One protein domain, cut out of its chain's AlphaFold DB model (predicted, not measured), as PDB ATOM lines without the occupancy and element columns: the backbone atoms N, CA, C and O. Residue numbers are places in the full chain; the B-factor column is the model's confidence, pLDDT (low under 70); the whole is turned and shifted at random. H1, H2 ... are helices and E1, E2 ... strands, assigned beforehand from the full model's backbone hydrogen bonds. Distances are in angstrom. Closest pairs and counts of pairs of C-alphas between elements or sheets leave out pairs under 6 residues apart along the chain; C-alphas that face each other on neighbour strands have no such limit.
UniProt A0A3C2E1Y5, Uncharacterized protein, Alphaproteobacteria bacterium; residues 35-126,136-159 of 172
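AT A GLANCE: This is residues 35 to 126 and 136 to 159 of the 172 residues of an uncharacterized protein of Alphaproteobacteria bacterium (UniProt A0A3C2E1Y5). A strongly twisted sheet of four strands, curled like part of a barrel, has five short helices, H1 to H5, gathered in a nearly closed ring at one side, where H1, H2 and H5 meet the sheet. H6 sits away from that ring, by E1 and E2. The printed part has 116 residues with six named helices and four named strands, in the order H1 H2 H3 H4 H5 E1 E2 H6 E3 E4, of mixed class. The sheet runs E1 E2 E3 E4, all antiparallel. It is compact, with a radius of gyration of the C-alphas of 14.2 A, and flat, spanning 42 by 39 by 20 A.

HOW THE PARTS SIT: Start with H1, residues 35 to 44, and H2, residues 48 to 54, a helical hairpin at a shallow tilt of 17 degrees; their closest C-alphas, of Ala 42 and Thr 50, are 6.0 A apart. H2 and H3, residues 59 to 65, form another helical hairpin at a steep tilt of 39 degrees, closest at the C-alphas of Ile 52 and Arg 61, 5.9 A. H3 only just touches H4, residues 69 to 76, with 3 pairs of C-alphas within 8 A; the closest are Ala 63 and Ala 71, 6.2 A. H5, residues 86 to 90, touches H4, closest at the C-alphas of Met 75 and Met 86, 4.7 A, and H1, closest at those of Val 44 and Leu 87, 5.8 A. In the sheet, E1, residues 95 to 100, and E2, residues 108 to 115, are a hairpin; look at N 96 and O 114, 2.9 A apart. E3, residues 144 to 152, is the next neighbour of E2, with N 113 and O 145 at 2.8 A. E4, residues 155 to 158, makes a hairpin with E3, with N 150 and O 157 at 2.8 A. H1 and H5 are on the sheet, H2 only grazes it with residues 51 to 54, and H3 and H4 are not on it. H6, residues 116 to 122, is on the sheet at a height of 7.4 A, over E2, and only just stands up from it, rising 42 degrees. In the six helices every O i to N i+4 pair is within hydrogen-bond range.

IN THESE COORDINATES: Find C-alpha 35 at (-25.262, 2.674, 39.635); from there H1 runs 14.4 A to residue 44. E2 covers 23.3 A and E3 25.3 A. E4 ends at C-alpha 158, (-30.214, 5.758, 31.667).

THE WHOLE: The C-alphas farthest apart, of Thr 66 and Ala 126, are 45.1 A apart. Residues 127 to 135 are not printed, and C-alphas 126 and 136 stand 14.1 A apart across the cut. Of the links printed whole, none is long. The mean pLDDT of the printed part is 91.9, and no printed residue is under 70.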
ATOM      1  N   GLN A  35     -24.649   1.658  40.492       93.00
ATOM      2  CA  GLN A  35     -25.262   2.674  39.635       93.00
ATOM      3  C   GLN A  35     -26.766   2.442  39.438       93.00
ATOM      4  O   GLN A  35     -27.565   3.369  39.557       93.00
ATOM      5  N   GLU A  36     -27.166   1.206  39.131       95.25
ATOM      6  CA  GLU A  36     -28.580   0.834  39.008       95.25
ATOM      7  C   GLU A  36     -29.316   1.120  40.318       95.25
ATOM      8  O   GLU A  36     -30.389   1.717  40.319       95.25
ATOM      9  N   MET A  37     -28.693   0.771  41.444       94.50
ATOM     10  CA  MET A  37     -29.241   1.001  42.771       94.50
ATOM     11  C   MET A  37     -29.372   2.486  43.117       94.50
ATOM     12  O   MET A  37     -30.359   2.866  43.741       94.50
ATOM     13  N   GLU A  38     -28.427   3.337  42.708       95.25
ATOM     14  CA  GLU A  38     -28.543   4.792  42.862       95.25
ATOM     15  C   GLU A  38     -29.793   5.321  42.147       95.25
ATOM     16  O   GLU A  38     -30.602   6.029  42.748       95.25
ATOM     17  N   ILE A  39     -30.006   4.907  40.895       95.19
ATOM     18  CA  ILE A  39     -31.170   5.329  40.107       95.19
ATOM     19  C   ILE A  39     -32.465   4.770  40.694       95.19
ATOM     20  O   ILE A  39     -33.439   5.504  40.851       95.19
ATOM     21  N   PHE A  40     -32.490   3.489  41.066       95.38
ATOM     22  CA  PHE A  40     -33.686   2.862  41.629       95.38
ATOM     23  C   PHE A  40     -34.079   3.504  42.960       95.38
ATOM     24  O   PHE A  40     -35.255   3.795  43.180       95.38
ATOM     25  N   ARG A  41     -33.102   3.819  43.819       95.31
ATOM     26  CA  ARG A  41     -33.341   4.586  45.048       95.31
ATOM     27  C   ARG A  41     -33.839   5.991  44.749       95.31
ATOM     28  O   ARG A  41     -34.728   6.459  45.455       95.31
ATOM     29  N   ALA A  42     -33.318   6.651  43.717       96.69
ATOM     30  CA  ALA A  42     -33.792   7.969  43.310       96.69
ATOM     31  C   ALA A  42     -35.254   7.933  42.824       96.69
ATOM     32  O   ALA A  42     -36.030   8.822  43.167       96.69
ATOM     33  N   ILE A  43     -35.684   6.868  42.132       95.56
ATOM     34  CA  ILE A  43     -37.107   6.657  41.816       95.56
ATOM     35  C   ILE A  43     -37.920   6.476  43.100       95.56
ATOM     36  O   ILE A  43     -38.905   7.184  43.292       95.56
ATOM     37  N   VAL A  44     -37.513   5.573  43.998       94.69
ATOM     38  CA  VAL A  44     -38.269   5.280  45.231       94.69
ATOM     39  C   VAL A  44     -38.382   6.508  46.143       94.69
ATOM     40  O   VAL A  44     -39.457   6.796  46.663       94.69
ATOM     41  N   SER A  45     -37.297   7.269  46.293       95.25
ATOM     42  CA  SER A  45     -37.237   8.493  47.106       95.25
ATOM     43  C   SER A  45     -37.773   9.742  46.404       95.25
ATOM     44  O   SER A  45     -37.826  10.806  47.017       95.25
ATOM     45  N   ARG A  46     -38.183   9.626  45.133       95.06
ATOM     46  CA  ARG A  46     -38.591  10.751  44.277       95.06
ATOM     47  C   ARG A  46     -37.513  11.841  44.149       95.06
ATOM     48  O   ARG A  46     -37.828  13.008  43.928       95.06
ATOM     49  N   ASP A  47     -36.238  11.463  44.245       96.81
ATOM     50  CA  ASP A  47     -35.102  12.366  44.058       96.81
ATOM     51  C   ASP A  47     -34.855  12.626  42.568       96.81
ATOM     52  O   ASP A  47     -34.025  12.004  41.895       96.81
ATOM     53  N   ARG A  48     -35.593  13.603  42.045       95.56
ATOM     54  CA  ARG A  48     -35.512  14.005  40.643       95.56
ATOM     55  C   ARG A  48     -34.135  14.539  40.250       95.56
ATOM     56  O   ARG A  48     -33.724  14.332  39.113       95.56
ATOM     57  N   GLN A  49     -33.402  15.188  41.154       97.12
ATOM     58  CA  GLN A  49     -32.078  15.723  40.826       97.12
ATOM     59  C   GLN A  49     -31.084  14.592  40.561       97.12
ATOM     60  O   GLN A  49     -30.317  14.652  39.596       97.12
ATOM     61  N   THR A  50     -31.130  13.529  41.363       96.62
ATOM     62  CA  THR A  50     -30.318  12.329  41.126       96.62
ATOM     63  C   THR A  50     -30.729  11.603  39.847       96.62
ATOM     64  O   THR A  50     -29.852  11.176  39.092       96.62
ATOM     65  N   LEU A  51     -32.029  11.542  39.532       96.19
ATOM     66  CA  LEU A  51     -32.504  10.993  38.255       96.19
ATOM     67  C   LEU A  51     -31.998  11.800  37.061       96.19
ATOM     68  O   LEU A  51     -31.477  11.215  36.115       96.19
ATOM     69  N   ILE A  52     -32.087  13.132  37.120       96.56
ATOM     70  CA  ILE A  52     -31.587  14.014  36.061       96.56
ATOM     71  C   ILE A  52     -30.100  13.748  35.845       96.56
ATOM     72  O   ILE A  52     -29.710  13.474  34.716       96.56
ATOM     73  N   ARG A  53     -29.274  13.746  36.902       95.88
ATOM     74  CA  ARG A  53     -27.826  13.491  36.780       95.88
ATOM     75  C   ARG A  53     -27.512  12.128  36.163       95.88
ATOM     76  O   ARG A  53     -26.557  12.030  35.403       95.88
ATOM     77  N   ASN A  54     -28.316  11.109  36.455       96.50
ATOM     78  CA  ASN A  54     -28.102   9.746  35.977       96.50
ATOM     79  C   ASN A  54     -28.836   9.395  34.670       96.50
ATOM     80  O   ASN A  54     -28.740   8.257  34.206       96.50
ATOM     81  N   THR A  55     -29.510  10.360  34.042       96.19
ATOM     82  CA  THR A  55     -30.192  10.188  32.751       96.19
ATOM     83  C   THR A  55     -29.411  10.900  31.648       96.19
ATOM     84  O   THR A  55     -28.981  12.044  31.814       96.19
ATOM     85  N   ALA A  56     -29.208  10.225  30.518       95.69
ATOM     86  CA  ALA A  56     -28.506  10.763  29.359       95.69
ATOM     87  C   ALA A  56     -29.262  11.965  28.777       95.69
ATOM     88  O   ALA A  56     -30.472  12.097  28.958       95.69
ATOM     89  N   GLN A  57     -28.563  12.842  28.056       93.69
ATOM     90  CA  GLN A  57     -29.231  13.898  27.293       93.69
ATOM     91  C   GLN A  57     -30.214  13.279  26.285       93.69
ATOM     92  O   GLN A  57     -29.889  12.286  25.638       93.69
ATOM     93  N   GLY A  58     -31.412  13.854  26.162       91.00
ATOM     94  CA  GLY A  58     -32.475  13.337  25.297       91.00
ATOM     95  C   GLY A  58     -33.863  13.474  25.921       91.00
ATOM     96  O   GLY A  58     -34.032  14.110  26.961       91.00
ATOM     97  N   THR A  59     -34.863  12.855  25.292       91.12
ATOM     98  CA  THR A  59     -36.282  13.023  25.650       91.12
ATOM     99  C   THR A  59     -36.590  12.628  27.093       91.12
ATOM    100  O   THR A  59     -37.327  13.334  27.772       91.12
ATOM    101  N   ALA A  60     -35.976  11.553  27.594       92.69
ATOM    102  CA  ALA A  60     -36.109  11.115  28.982       92.69
ATOM    103  C   ALA A  60     -35.663  12.193  29.986       92.69
ATOM    104  O   ALA A  60     -36.383  12.516  30.931       92.69
ATOM    105  N   ARG A  61     -34.490  12.800  29.766       94.94
ATOM    106  CA  ARG A  61     -33.978  13.861  30.640       94.94
ATOM    107  C   ARG A  61     -34.771  15.152  30.497       94.94
ATOM    108  O   ARG A  61     -35.029  15.799  31.507       94.94
ATOM    109  N   THR A  62     -35.197  15.503  29.284       95.00
ATOM    110  CA  THR A  62     -36.105  16.638  29.066       95.00
ATOM    111  C   THR A  62     -37.397  16.453  29.853       95.00
ATOM    112  O   THR A  62     -37.780  17.358  30.582       95.00
ATOM    113  N   ALA A  63     -38.004  15.265  29.804       93.69
ATOM    114  CA  ALA A  63     -39.220  14.955  30.550       93.69
ATOM    115  C   ALA A  63     -39.032  15.097  32.073       93.69
ATOM    116  O   ALA A  63     -39.922  15.596  32.760       93.69
ATOM    117  N   LEU A  64     -37.861  14.725  32.609       95.00
ATOM    118  CA  LEU A  64     -37.525  14.985  34.013       95.00
ATOM    119  C   LEU A  64     -37.407  16.485  34.313       95.00
ATOM    120  O   LEU A  64     -37.918  16.936  35.334       95.00
ATOM    121  N   LEU A  65     -36.733  17.247  33.448       96.06
ATOM    122  CA  LEU A  65     -36.499  18.685  33.629       96.06
ATOM    123  C   LEU A  65     -37.789  19.507  33.551       96.06
ATOM    124  O   LEU A  65     -37.933  20.479  34.286       96.06
ATOM    125  N   THR A  66     -38.716  19.120  32.677       95.06
ATOM    126  CA  THR A  66     -40.005  19.803  32.488       95.06
ATOM    127  C   THR A  66     -41.110  19.252  33.385       95.06
ATOM    128  O   THR A  66     -42.257  19.662  33.246       95.06
ATOM    129  N   GLU A  67     -40.783  18.302  34.265       93.12
ATOM    130  CA  GLU A  67     -41.738  17.605  35.131       93.12
ATOM    131  C   GLU A  67     -42.929  17.009  34.371       93.12
ATOM    132  O   GLU A  67     -44.073  17.086  34.822       93.12
ATOM    133  N   ASP A  68     -42.648  16.401  33.220       93.75
ATOM    134  CA  ASP A  68     -43.669  15.876  32.324       93.75
ATOM    135  C   ASP A  68     -44.643  14.931  33.066       93.75
ATOM    136  O   ASP A  68     -44.213  13.999  33.763       93.75
ATOM    137  N   PRO A  69     -45.967  15.149  32.949       91.62
ATOM    138  CA  PRO A  69     -46.953  14.379  33.698       91.62
ATOM    139  C   PRO A  69     -46.995  12.901  33.286       91.62
ATOM    140  O   PRO A  69     -47.269  12.054  34.139       91.62
ATOM    141  N   TYR A  70     -46.686  12.561  32.028       90.38
ATOM    142  CA  TYR A  70     -46.616  11.169  31.579       90.38
ATOM    143  C   TYR A  70     -45.391  10.463  32.155       90.38
ATOM    144  O   TYR A  70     -45.513   9.334  32.634       90.38
ATOM    145  N   ALA A  71     -44.233  11.127  32.184       92.38
ATOM    146  CA  ALA A  71     -43.037  10.599  32.837       92.38
ATOM    147  C   ALA A  71     -43.257  10.419  34.345       92.38
ATOM    148  O   ALA A  71     -42.938   9.365  34.893       92.38
ATOM    149  N   ASN A  72     -43.880  11.396  35.012       93.12
ATOM    150  CA  ASN A  72     -44.216  11.287  36.433       93.12
ATOM    151  C   ASN A  72     -45.195  10.131  36.700       93.12
ATOM    152  O   ASN A  72     -44.985   9.357  37.634       93.12
ATOM    153  N   GLY A  73     -46.222   9.969  35.861       93.12
ATOM    154  CA  GLY A  73     -47.161   8.849  35.950       93.12
ATOM    155  C   GLY A  73     -46.495   7.495  35.686       93.12
ATOM    156  O   GLY A  73     -46.784   6.524  36.380       93.12
ATOM    157  N   HIS A  74     -45.558   7.426  34.738       92.81
ATOM    158  CA  HIS A  74     -44.771   6.222  34.468       92.81
ATOM    159  C   HIS A  74     -43.853   5.851  35.643       92.81
ATOM    160  O   HIS A  74     -43.780   4.682  36.027       92.81
ATOM    161  N   MET A  75     -43.179   6.837  36.241       93.81
ATOM    162  CA  MET A  75     -42.252   6.606  37.348       93.81
ATOM    163  C   MET A  75     -42.975   6.281  38.654       93.81
ATOM    164  O   MET A  75     -42.582   5.351  39.352       93.81
ATOM    165  N   TRP A  76     -44.018   7.039  38.995       94.44
ATOM    166  CA  TRP A  76     -44.575   7.053  40.353       94.44
ATOM    167  C   TRP A  76     -46.070   6.769  40.441       94.44
ATOM    168  O   TRP A  76     -46.571   6.599  41.552       94.44
ATOM    169  N   GLY A  77     -46.774   6.709  39.313       91.69
ATOM    170  CA  GLY A  77     -48.216   6.490  39.291       91.69
ATOM    171  C   GLY A  77     -49.021   7.642  39.874       91.69
ATOM    172  O   GLY A  77     -48.590   8.796  39.897       91.69
ATOM    173  N   SER A  78     -50.217   7.304  40.345       88.50
ATOM    174  CA  SER A  78     -51.143   8.213  41.019       88.50
ATOM    175  C   SER A  78     -51.339   7.789  42.477       88.50
ATOM    176  O   SER A  78     -50.804   6.775  42.935       88.50
ATOM    177  N   GLN A  79     -52.079   8.586  43.251       80.12
ATOM    178  CA  GLN A  79     -52.336   8.250  44.651       80.12
ATOM    179  C   GLN A  79     -53.036   6.891  44.769       80.12
ATOM    180  O   GLN A  79     -54.096   6.676  44.189       80.12
ATOM    181  N   GLY A  80     -52.418   5.977  45.520       77.31
ATOM    182  CA  GLY A  80     -52.936   4.628  45.759       77.31
ATOM    183  C   GLY A  80     -52.751   3.638  44.603       77.31
ATOM    184  O   GLY A  80     -53.076   2.468  44.779       77.31
ATOM    185  N   TYR A  81     -52.205   4.058  43.454       86.19
ATOM    186  CA  TYR A  81     -52.005   3.175  42.305       86.19
ATOM    187  C   TYR A  81     -50.613   3.339  41.687       86.19
ATOM    188  O   TYR A  81     -50.340   4.258  40.915       86.19
ATOM    189  N   THR A  82     -49.736   2.389  42.012       88.69
ATOM    190  CA  THR A  82     -48.382   2.265  41.451       88.69
ATOM    191  C   THR A  82     -48.242   1.037  40.544       88.69
ATOM    192  O   THR A  82     -47.147   0.755  40.053       88.69
ATOM    193  N   GLY A  83     -49.338   0.315  40.282       85.56
ATOM    194  CA  GLY A  83     -49.357  -0.854  39.405       85.56
ATOM    195  C   GLY A  83     -48.805  -0.525  38.016       85.56
ATOM    196  O   GLY A  83     -49.282   0.386  37.342       85.56
ATOM    197  N   GLY A  84     -47.763  -1.248  37.611       83.38
ATOM    198  CA  GLY A  84     -47.061  -1.061  36.340       83.38
ATOM    199  C   GLY A  84     -46.367   0.274  36.112       83.38
ATOM    200  O   GLY A  84     -46.177   0.716  34.969       83.38
ATOM    201  N   THR A  85     -45.968   0.893  37.217       93.00
ATOM    202  CA  THR A  85     -45.048   2.031  37.275       93.00
ATOM    203  C   THR A  85     -43.676   1.556  37.728       93.00
ATOM    204  O   THR A  85     -43.544   0.463  38.292       93.00
ATOM    205  N   MET A  86     -42.652   2.389  37.544       94.00
ATOM    206  CA  MET A  86     -41.318   2.057  38.043       94.00
ATOM    207  C   MET A  86     -41.322   1.869  39.565       94.00
ATOM    208  O   MET A  86     -40.793   0.880  40.064       94.00
ATOM    209  N   LEU A  87     -41.982   2.764  40.306       94.50
ATOM    210  CA  LEU A  87     -42.126   2.672  41.759       94.50
ATOM    211  C   LEU A  87     -42.815   1.372  42.191       94.50
ATOM    212  O   LEU A  87     -42.396   0.759  43.169       94.50
ATOM    213  N   GLY A  88     -43.846   0.929  41.467       91.88
ATOM    214  CA  GLY A  88     -44.569  -0.305  41.786       91.88
ATOM    215  C   GLY A  88     -43.686  -1.548  41.746       91.88
ATOM    216  O   GLY A  88     -43.769  -2.379  42.646       91.88
ATOM    217  N   VAL A  89     -42.803  -1.645  40.748       90.94
ATOM    218  CA  VAL A  89     -41.849  -2.761  40.635       90.94
ATOM    219  C   VAL A  89     -40.690  -2.594  41.625       90.94
ATOM    220  O   VAL A  89     -40.324  -3.538  42.319       90.94
ATOM    221  N   LEU A  90     -40.127  -1.386  41.735       92.69
ATOM    222  CA  LEU A  90     -38.928  -1.120  42.541       92.69
ATOM    223  C   LEU A  90     -39.179  -1.108  44.057       92.69
ATOM    224  O   LEU A  90     -38.234  -1.238  44.832       92.69
ATOM    225  N   SER A  91     -40.432  -0.959  44.493       91.25
ATOM    226  CA  SER A  91     -40.815  -0.965  45.915       91.25
ATOM    227  C   SER A  91     -40.908  -2.364  46.536       91.25
ATOM    228  O   SER A  91     -41.176  -2.474  47.730       91.25
ATOM    229  N   GLN A  92     -40.651  -3.422  45.761       88.62
ATOM    230  CA  GLN A  92     -40.741  -4.819  46.192       88.62
ATOM    231  C   GLN A  92     -39.348  -5.480  46.240       88.62
ATOM    232  O   GLN A  92     -38.997  -6.258  45.347       88.62
ATOM    233  N   PRO A  93     -38.502  -5.164  47.240       86.31
ATOM    234  CA  PRO A  93     -37.207  -5.815  47.390       86.31
ATOM    235  C   PRO A  93     -37.354  -7.275  47.872       86.31
ATOM    236  O   PRO A  93     -38.301  -7.585  48.593       86.31
ATOM    237  N   PRO A  94     -36.388  -8.162  47.564       93.56
ATOM    238  CA  PRO A  94     -35.180  -7.904  46.780       93.56
ATOM    239  C   PRO A  94     -35.462  -7.841  45.272       93.56
ATOM    240  O   PRO A  94     -36.367  -8.500  44.769       93.56
ATOM    241  N   LEU A  95     -34.665  -7.055  44.542       94.75
ATOM    242  CA  LEU A  95     -34.774  -6.943  43.085       94.75
ATOM    243  C   LEU A  95     -33.943  -8.017  42.380       94.75
ATOM    244  O   LEU A  95     -32.871  -8.399  42.850       94.75
ATOM    245  N   CYS A  96     -34.430  -8.446  41.221       95.38
ATOM    246  CA  CYS A  96     -33.743  -9.332  40.294       95.38
ATOM    247  C   CYS A  96     -33.468  -8.580  38.990       95.38
ATOM    248  O   CYS A  96     -34.401  -8.093  38.349       95.38
ATOM    249  N   VAL A  97     -32.197  -8.474  38.604       95.88
ATOM    250  CA  VAL A  97     -31.773  -7.837  37.353       95.88
ATOM    251  C   VAL A  97     -31.241  -8.900  36.405       95.88
ATOM    252  O   VAL A  97     -30.388  -9.696  36.795       95.88
ATOM    253  N   LEU A  98     -31.735  -8.885  35.169       93.75
ATOM    254  CA  LEU A  98     -31.222  -9.681  34.058       93.75
ATOM    255  C   LEU A  98     -30.573  -8.746  33.047       93.75
ATOM    256  O   LEU A  98     -31.221  -7.810  32.574       93.75
ATOM    257  N   ASP A  99     -29.322  -9.013  32.691       91.06
ATOM    258  CA  ASP A  99     -28.682  -8.351  31.559       91.06
ATOM    259  C   ASP A  99     -29.208  -8.966  30.260       91.06
ATOM    260  O   ASP A  99     -29.186 -10.185  30.079       91.06
ATOM    261  N   LEU A 100     -29.723  -8.123  29.368       87.88
ATOM    262  CA  LEU A 100     -30.233  -8.562  28.076       87.88
ATOM    263  C   LEU A 100     -29.125  -8.482  27.021       87.88
ATOM    264  O   LEU A 100     -28.295  -7.568  27.079       87.88
ATOM    265  N   PRO A 101     -29.123  -9.391  26.029       83.19
ATOM    266  CA  PRO A 101     -28.195  -9.310  24.911       83.19
ATOM    267  C   PRO A 101     -28.257  -7.941  24.222       83.19
ATOM    268  O   PRO A 101     -29.336  -7.398  23.978       83.19
ATOM    269  N   SER A 102     -27.088  -7.395  23.891       82.44
ATOM    270  CA  SER A 102     -26.935  -6.138  23.158       82.44
ATOM    271  C   SER A 102     -26.066  -6.379  21.931       82.44
ATOM    272  O   SER A 102     -25.070  -7.093  22.009       82.44
ATOM    273  N   ILE A 103     -26.435  -5.766  20.806       80.12
ATOM    274  CA  ILE A 103     -25.633  -5.782  19.574       80.12
ATOM    275  C   ILE A 103     -24.431  -4.825  19.640       80.12
ATOM    276  O   ILE A 103     -23.534  -4.932  18.814       80.12
ATOM    277  N   ALA A 104     -24.423  -3.902  20.610       86.81
ATOM    278  CA  ALA A 104     -23.374  -2.902  20.816       86.81
ATOM    279  C   ALA A 104     -23.093  -2.715  22.326       86.81
ATOM    280  O   ALA A 104     -23.362  -1.646  22.885       86.81
ATOM    281  N   PRO A 105     -22.636  -3.765  23.037       86.06
ATOM    282  CA  PRO A 105     -22.512  -3.779  24.500       86.06
ATOM    283  C   PRO A 105     -21.556  -2.714  25.064       86.06
ATOM    284  O   PRO A 105     -21.683  -2.319  26.222       86.06
ATOM    285  N   GLU A 106     -20.612  -2.225  24.262       89.44
ATOM    286  CA  GLU A 106     -19.673  -1.158  24.620       89.44
ATOM    287  C   GLU A 106     -20.310   0.241  24.667       89.44
ATOM    288  O   GLU A 106     -19.816   1.127  25.375       89.44
ATOM    289  N   THR A 107     -21.420   0.440  23.949       93.12
ATOM    290  CA  THR A 107     -22.135   1.725  23.884       93.12
ATOM    291  C   THR A 107     -23.525   1.677  24.503       93.12
ATOM    292  O   THR A 107     -24.017   2.709  24.963       93.12
ATOM    293  N   GLN A 108     -24.151   0.502  24.569       93.44
ATOM    294  CA  GLN A 108     -25.506   0.327  25.072       93.44
ATOM    295  C   GLN A 108     -25.655  -0.983  25.849       93.44
ATOM    296  O   GLN A 108     -25.301  -2.060  25.367       93.44
ATOM    297  N   ARG A 109     -26.294  -0.902  27.018       92.38
ATOM    298  CA  ARG A 109     -26.728  -2.064  27.802       92.38
ATOM    299  C   ARG A 109     -28.208  -1.947  28.134       92.38
ATOM    300  O   ARG A 109     -28.678  -0.872  28.502       92.38
ATOM    301  N   THR A 110     -28.924  -3.058  28.047       92.81
ATOM    302  CA  THR A 110     -30.339  -3.128  28.416       92.81
ATOM    303  C   THR A 110     -30.501  -4.168  29.507       92.81
ATOM    304  O   THR A 110     -29.941  -5.257  29.412       92.81
ATOM    305  N   ILE A 111     -31.275  -3.842  30.534       94.06
ATOM    306  CA  ILE A 111     -31.589  -4.760  31.626       94.06
ATOM    307  C   ILE A 111     -33.097  -4.951  31.753       94.06
ATOM    308  O   ILE A 111     -33.875  -4.044  31.444       94.06
ATOM    309  N   ALA A 112     -33.504  -6.110  32.256       94.88
ATOM    310  CA  ALA A 112     -34.843  -6.333  32.784       94.88
ATOM    311  C   ALA A 112     -34.787  -6.375  34.316       94.88
ATOM    312  O   ALA A 112     -33.949  -7.071  34.886       94.88
ATOM    313  N   VAL A 113     -35.667  -5.627  34.977       95.56
ATOM    314  CA  VAL A 113     -35.708  -5.478  36.438       95.56
ATOM    315  C   VAL A 113     -37.034  -6.004  36.961       95.56
ATOM    316  O   VAL A 113     -38.086  -5.489  36.589       95.56
ATOM    317  N   TYR A 114     -36.976  -6.981  37.856       95.19
ATOM    318  CA  TYR A 114     -38.123  -7.604  38.512       95.19
ATOM    319  C   TYR A 114     -38.033  -7.401  40.025       95.19
ATOM    320  O   TYR A 114     -36.937  -7.228  40.570       95.19
ATOM    321  N   SER A 115     -39.156  -7.561  40.723       93.81
ATOM    322  CA  SER A 115     -39.092  -8.073  42.094       93.81
ATOM    323  C   SER A 115     -38.719  -9.557  42.060       93.81
ATOM    324  O   SER A 115     -39.050 -10.276  41.112       93.81
ATOM    325  N   ARG A 116     -37.998 -10.043  43.074       92.38
ATOM    326  CA  ARG A 116     -37.547 -11.442  43.093       92.38
ATOM    327  C   ARG A 116     -38.717 -12.422  43.075       92.38
ATOM    328  O   ARG A 116     -38.680 -13.378  42.310       92.38
ATOM    329  N   GLU A 117     -39.750 -12.142  43.864       92.81
ATOM    330  CA  GLU A 117     -40.982 -12.932  43.893       92.81
ATOM    331  C   GLU A 117     -41.600 -13.039  42.497       92.81
ATOM    332  O   GLU A 117     -41.945 -14.133  42.049       92.81
ATOM    333  N   ARG A 118     -41.683 -11.917  41.767       93.56
ATOM    334  CA  ARG A 118     -42.286 -11.925  40.437       93.56
ATOM    335  C   ARG A 118     -41.443 -12.691  39.431       93.56
ATOM    336  O   ARG A 118     -42.010 -13.467  38.672       93.56
ATOM    337  N   TYR A 119     -40.120 -12.526  39.463       93.38
ATOM    338  CA  TYR A 119     -39.207 -13.317  38.635       93.38
ATOM    339  C   TYR A 119     -39.389 -14.820  38.872       93.38
ATOM    340  O   TYR A 119     -39.553 -15.577  37.919       93.38
ATOM    341  N   ASP A 120     -39.412 -15.249  40.137       92.56
ATOM    342  CA  ASP A 120     -39.574 -16.660  40.493       92.56
ATOM    343  C   ASP A 120     -40.949 -17.214  40.063       92.56
ATOM    344  O   ASP A 120     -41.048 -18.398  39.749       92.56
ATOM    345  N   ALA A 121     -41.979 -16.362  39.985       92.69
ATOM    346  CA  ALA A 121     -43.316 -16.735  39.522       92.69
ATOM    347  C   ALA A 121     -43.446 -16.861  37.992       92.69
ATOM    348  O   ALA A 121     -44.245 -17.670  37.524       92.69
ATOM    349  N   VAL A 122     -42.716 -16.052  37.214       91.81
ATOM    350  CA  VAL A 122     -42.851 -16.023  35.741       91.81
ATOM    351  C   VAL A 122     -41.753 -16.783  35.005       91.81
ATOM    352  O   VAL A 122     -41.915 -17.083  33.821       91.81
ATOM    353  N   ARG A 123     -40.631 -17.087  35.668       89.06
ATOM    354  CA  ARG A 123     -39.554 -17.851  35.037       89.06
ATOM    355  C   ARG A 123     -40.020 -19.284  34.731       89.06
ATOM    356  O   ARG A 123     -40.685 -19.907  35.564       89.06
ATOM    357  N   PRO A 124     -39.655 -19.843  33.570       82.19
ATOM    358  CA  PRO A 124     -39.939 -21.234  33.263       82.19
ATOM    359  C   PRO A 124     -39.107 -22.166  34.156       82.19
ATOM    360  O   PRO A 124     -38.018 -21.820  34.609       82.19
ATOM    361  N   SER A 125     -39.604 -23.382  34.390       78.50
ATOM    362  CA  SER A 125     -38.880 -24.415  35.150       78.50
ATOM    363  C   SER A 125     -37.663 -24.972  34.406       78.50
ATOM    364  O   SER A 125     -36.772 -25.542  35.029       78.50
ATOM    365  N   ALA A 126     -37.641 -24.829  33.080       72.31
ATOM    366  CA  ALA A 126     -36.509 -25.128  32.220       72.31
ATOM    367  C   ALA A 126     -36.185 -23.870  31.395       72.31
ATOM    368  O   ALA A 126     -37.106 -23.317  30.785       72.31
ATOM    369  N   PRO A 136     -36.772 -11.351  28.208       85.81
ATOM    370  CA  PRO A 136     -37.271 -11.323  29.581       85.81
ATOM    371  C   PRO A 136     -38.556 -12.150  29.735       85.81
ATOM    372  O   PRO A 136     -39.414 -12.144  28.852       85.81
ATOM    373  N   TYR A 137     -38.704 -12.833  30.867       88.00
ATOM    374  CA  TYR A 137     -39.895 -13.612  31.188       88.00
ATOM    375  C   TYR A 137     -41.077 -12.722  31.594       88.00
ATOM    376  O   TYR A 137     -40.928 -11.743  32.322       88.00
ATOM    377  N   GLY A 138     -42.281 -13.101  31.171       88.50
ATOM    378  CA  GLY A 138     -43.500 -12.373  31.513       88.50
ATOM    379  C   GLY A 138     -43.734 -11.114  30.670       88.50
ATOM    380  O   GLY A 138     -43.255 -10.983  29.545       88.50
ATOM    381  N   THR A 139     -44.528 -10.192  31.205       89.31
ATOM    382  CA  THR A 139     -45.064  -9.018  30.514       89.31
ATOM    383  C   THR A 139     -44.444  -7.728  31.041       89.31
ATOM    384  O   THR A 139     -44.456  -7.444  32.242       89.31
ATOM    385  N   HIS A 140     -43.948  -6.890  30.132       87.56
ATOM    386  CA  HIS A 140     -43.402  -5.577  30.471       87.56
ATOM    387  C   HIS A 140     -44.419  -4.716  31.240       87.56
ATOM    388  O   HIS A 140     -45.602  -4.674  30.899       87.56
ATOM    389  N   ARG A 141     -43.944  -4.013  32.275       85.44
ATOM    390  CA  ARG A 141     -44.723  -3.219  33.247       85.44
ATOM    391  C   ARG A 141     -45.701  -4.017  34.103       85.44
ATOM    392  O   ARG A 141     -46.301  -3.437  34.989       85.44
ATOM    393  N   GLN A 142     -45.878  -5.310  33.894       86.12
ATOM    394  CA  GLN A 142     -46.607  -6.148  34.848       86.12
ATOM    395  C   GLN A 142     -45.619  -6.928  35.707       86.12
ATOM    396  O   GLN A 142     -45.747  -6.962  36.928       86.12
ATOM    397  N   ASP A 143     -44.591  -7.473  35.057       90.50
ATOM    398  CA  ASP A 143     -43.666  -8.426  35.657       90.50
ATOM    399  C   ASP A 143     -42.274  -7.826  35.832       90.50
ATOM    400  O   ASP A 143     -41.606  -8.079  36.834       90.50
ATOM    401  N   TYR A 144     -41.868  -6.989  34.876       93.12
ATOM    402  CA  TYR A 144     -40.565  -6.338  34.865       93.12
ATOM    403  C   TYR A 144     -40.590  -4.945  34.238       93.12
ATOM    404  O   TYR A 144     -41.479  -4.595  33.458       93.12
ATOM    405  N   LEU A 145     -39.550  -4.170  34.533       94.19
ATOM    406  CA  LEU A 145     -39.181  -2.945  33.824       94.19
ATOM    407  C   LEU A 145     -38.033  -3.241  32.864       94.19
ATOM    408  O   LEU A 145     -37.104  -3.956  33.236       94.19
ATOM    409  N   ARG A 146     -38.051  -2.670  31.658       94.00
ATOM    410  CA  ARG A 146     -36.910  -2.747  30.736       94.00
ATOM    411  C   ARG A 146     -36.177  -1.418  30.721       94.00
ATOM    412  O   ARG A 146     -36.748  -0.448  30.250       94.00
ATOM    413  N   CYS A 147     -34.931  -1.385  31.177       94.12
ATOM    414  CA  CYS A 147     -34.143  -0.159  31.274       94.12
ATOM    415  C   CYS A 147     -32.950  -0.183  30.335       94.12
ATOM    416  O   CYS A 147     -32.125  -1.095  30.406       94.12
ATOM    417  N   THR A 148     -32.845   0.844  29.497       94.56
ATOM    418  CA  THR A 148     -31.715   1.019  28.590       94.56
ATOM    419  C   THR A 148     -30.759   2.056  29.160       94.56
ATOM    420  O   THR A 148     -31.158   3.119  29.639       94.56
ATOM    421  N   PHE A 149     -29.473   1.736  29.106       95.00
ATOM    422  CA  PHE A 149     -28.387   2.625  29.467       95.00
ATOM    423  C   PHE A 149     -27.459   2.788  28.276       95.00
ATOM    424  O   PHE A 149     -27.184   1.828  27.556       95.00
ATOM    425  N   VAL A 150     -26.938   3.995  28.116       95.44
ATOM    426  CA  VAL A 150     -25.951   4.341  27.098       95.44
ATOM    427  C   VAL A 150     -24.660   4.789  27.763       95.44
ATOM    428  O   VAL A 150     -24.679   5.424  28.822       95.44
ATOM    429  N   ASN A 151     -23.537   4.427  27.159       95.19
ATOM    430  CA  ASN A 151     -22.223   4.842  27.612       95.19
ATOM    431  C   ASN A 151     -21.961   6.270  27.119       95.19
ATOM    432  O   ASN A 151     -21.994   6.543  25.920       95.19
ATOM    433  N   THR A 152     -21.741   7.192  28.048       93.19
ATOM    434  CA  THR A 152     -21.457   8.601  27.756       93.19
ATOM    435  C   THR A 152     -20.062   8.962  28.254       93.19
ATOM    436  O   THR A 152     -19.449   8.205  29.004       93.19
ATOM    437  N   ALA A 153     -19.570  10.156  27.914       92.25
ATOM    438  CA  ALA A 153     -18.309  10.661  28.468       92.25
ATOM    439  C   ALA A 153     -18.311  10.738  30.012       92.25
ATOM    440  O   ALA A 153     -17.255  10.698  30.636       92.25
ATOM    441  N   GLU A 154     -19.489  10.817  30.633       89.25
ATOM    442  CA  GLU A 154     -19.673  10.867  32.088       89.25
ATOM    443  C   GLU A 154     -19.938   9.481  32.709       89.25
ATOM    444  O   GLU A 154     -20.269   9.376  33.892       89.25
ATOM    445  N   GLY A 155     -19.834   8.417  31.907       91.69
ATOM    446  CA  GLY A 155     -20.160   7.041  32.270       91.69
ATOM    447  C   GLY A 155     -21.533   6.592  31.768       91.69
ATOM    448  O   GLY A 155     -22.183   7.251  30.954       91.69
ATOM    449  N   TRP A 156     -21.979   5.434  32.249       94.06
ATOM    450  CA  TRP A 156     -23.271   4.855  31.883       94.06
ATOM    451  C   TRP A 156     -24.430   5.714  32.396       94.06
ATOM    452  O   TRP A 156     -24.475   6.064  33.573       94.06
ATOM    453  N   ARG A 157     -25.387   6.041  31.533       96.19
ATOM    454  CA  ARG A 157     -26.563   6.850  31.879       96.19
ATOM    455  C   ARG A 157     -27.824   6.184  31.361       96.19
ATOM    456  O   ARG A 157     -27.810   5.628  30.267       96.19
ATOM    457  N   MET A 158     -28.913   6.253  32.120       95.50
ATOM    458  CA  MET A 158     -30.214   5.758  31.667       95.50
ATOM    459  C   MET A 158     -30.693   6.594  30.475       95.50
ATOM    460  O   MET A 158     -30.643   7.820  30.539       95.50
ATOM    461  N   SER A 159     -31.136   5.967  29.387       94.25
ATOM    462  CA  SER A 159     -31.551   6.683  28.171       94.25
ATOM    463  C   SER A 159     -33.065   6.819  28.028       94.25
ATOM    464  O   SER A 159     -33.530   7.779  27.418       94.25
TER     465      SER A 159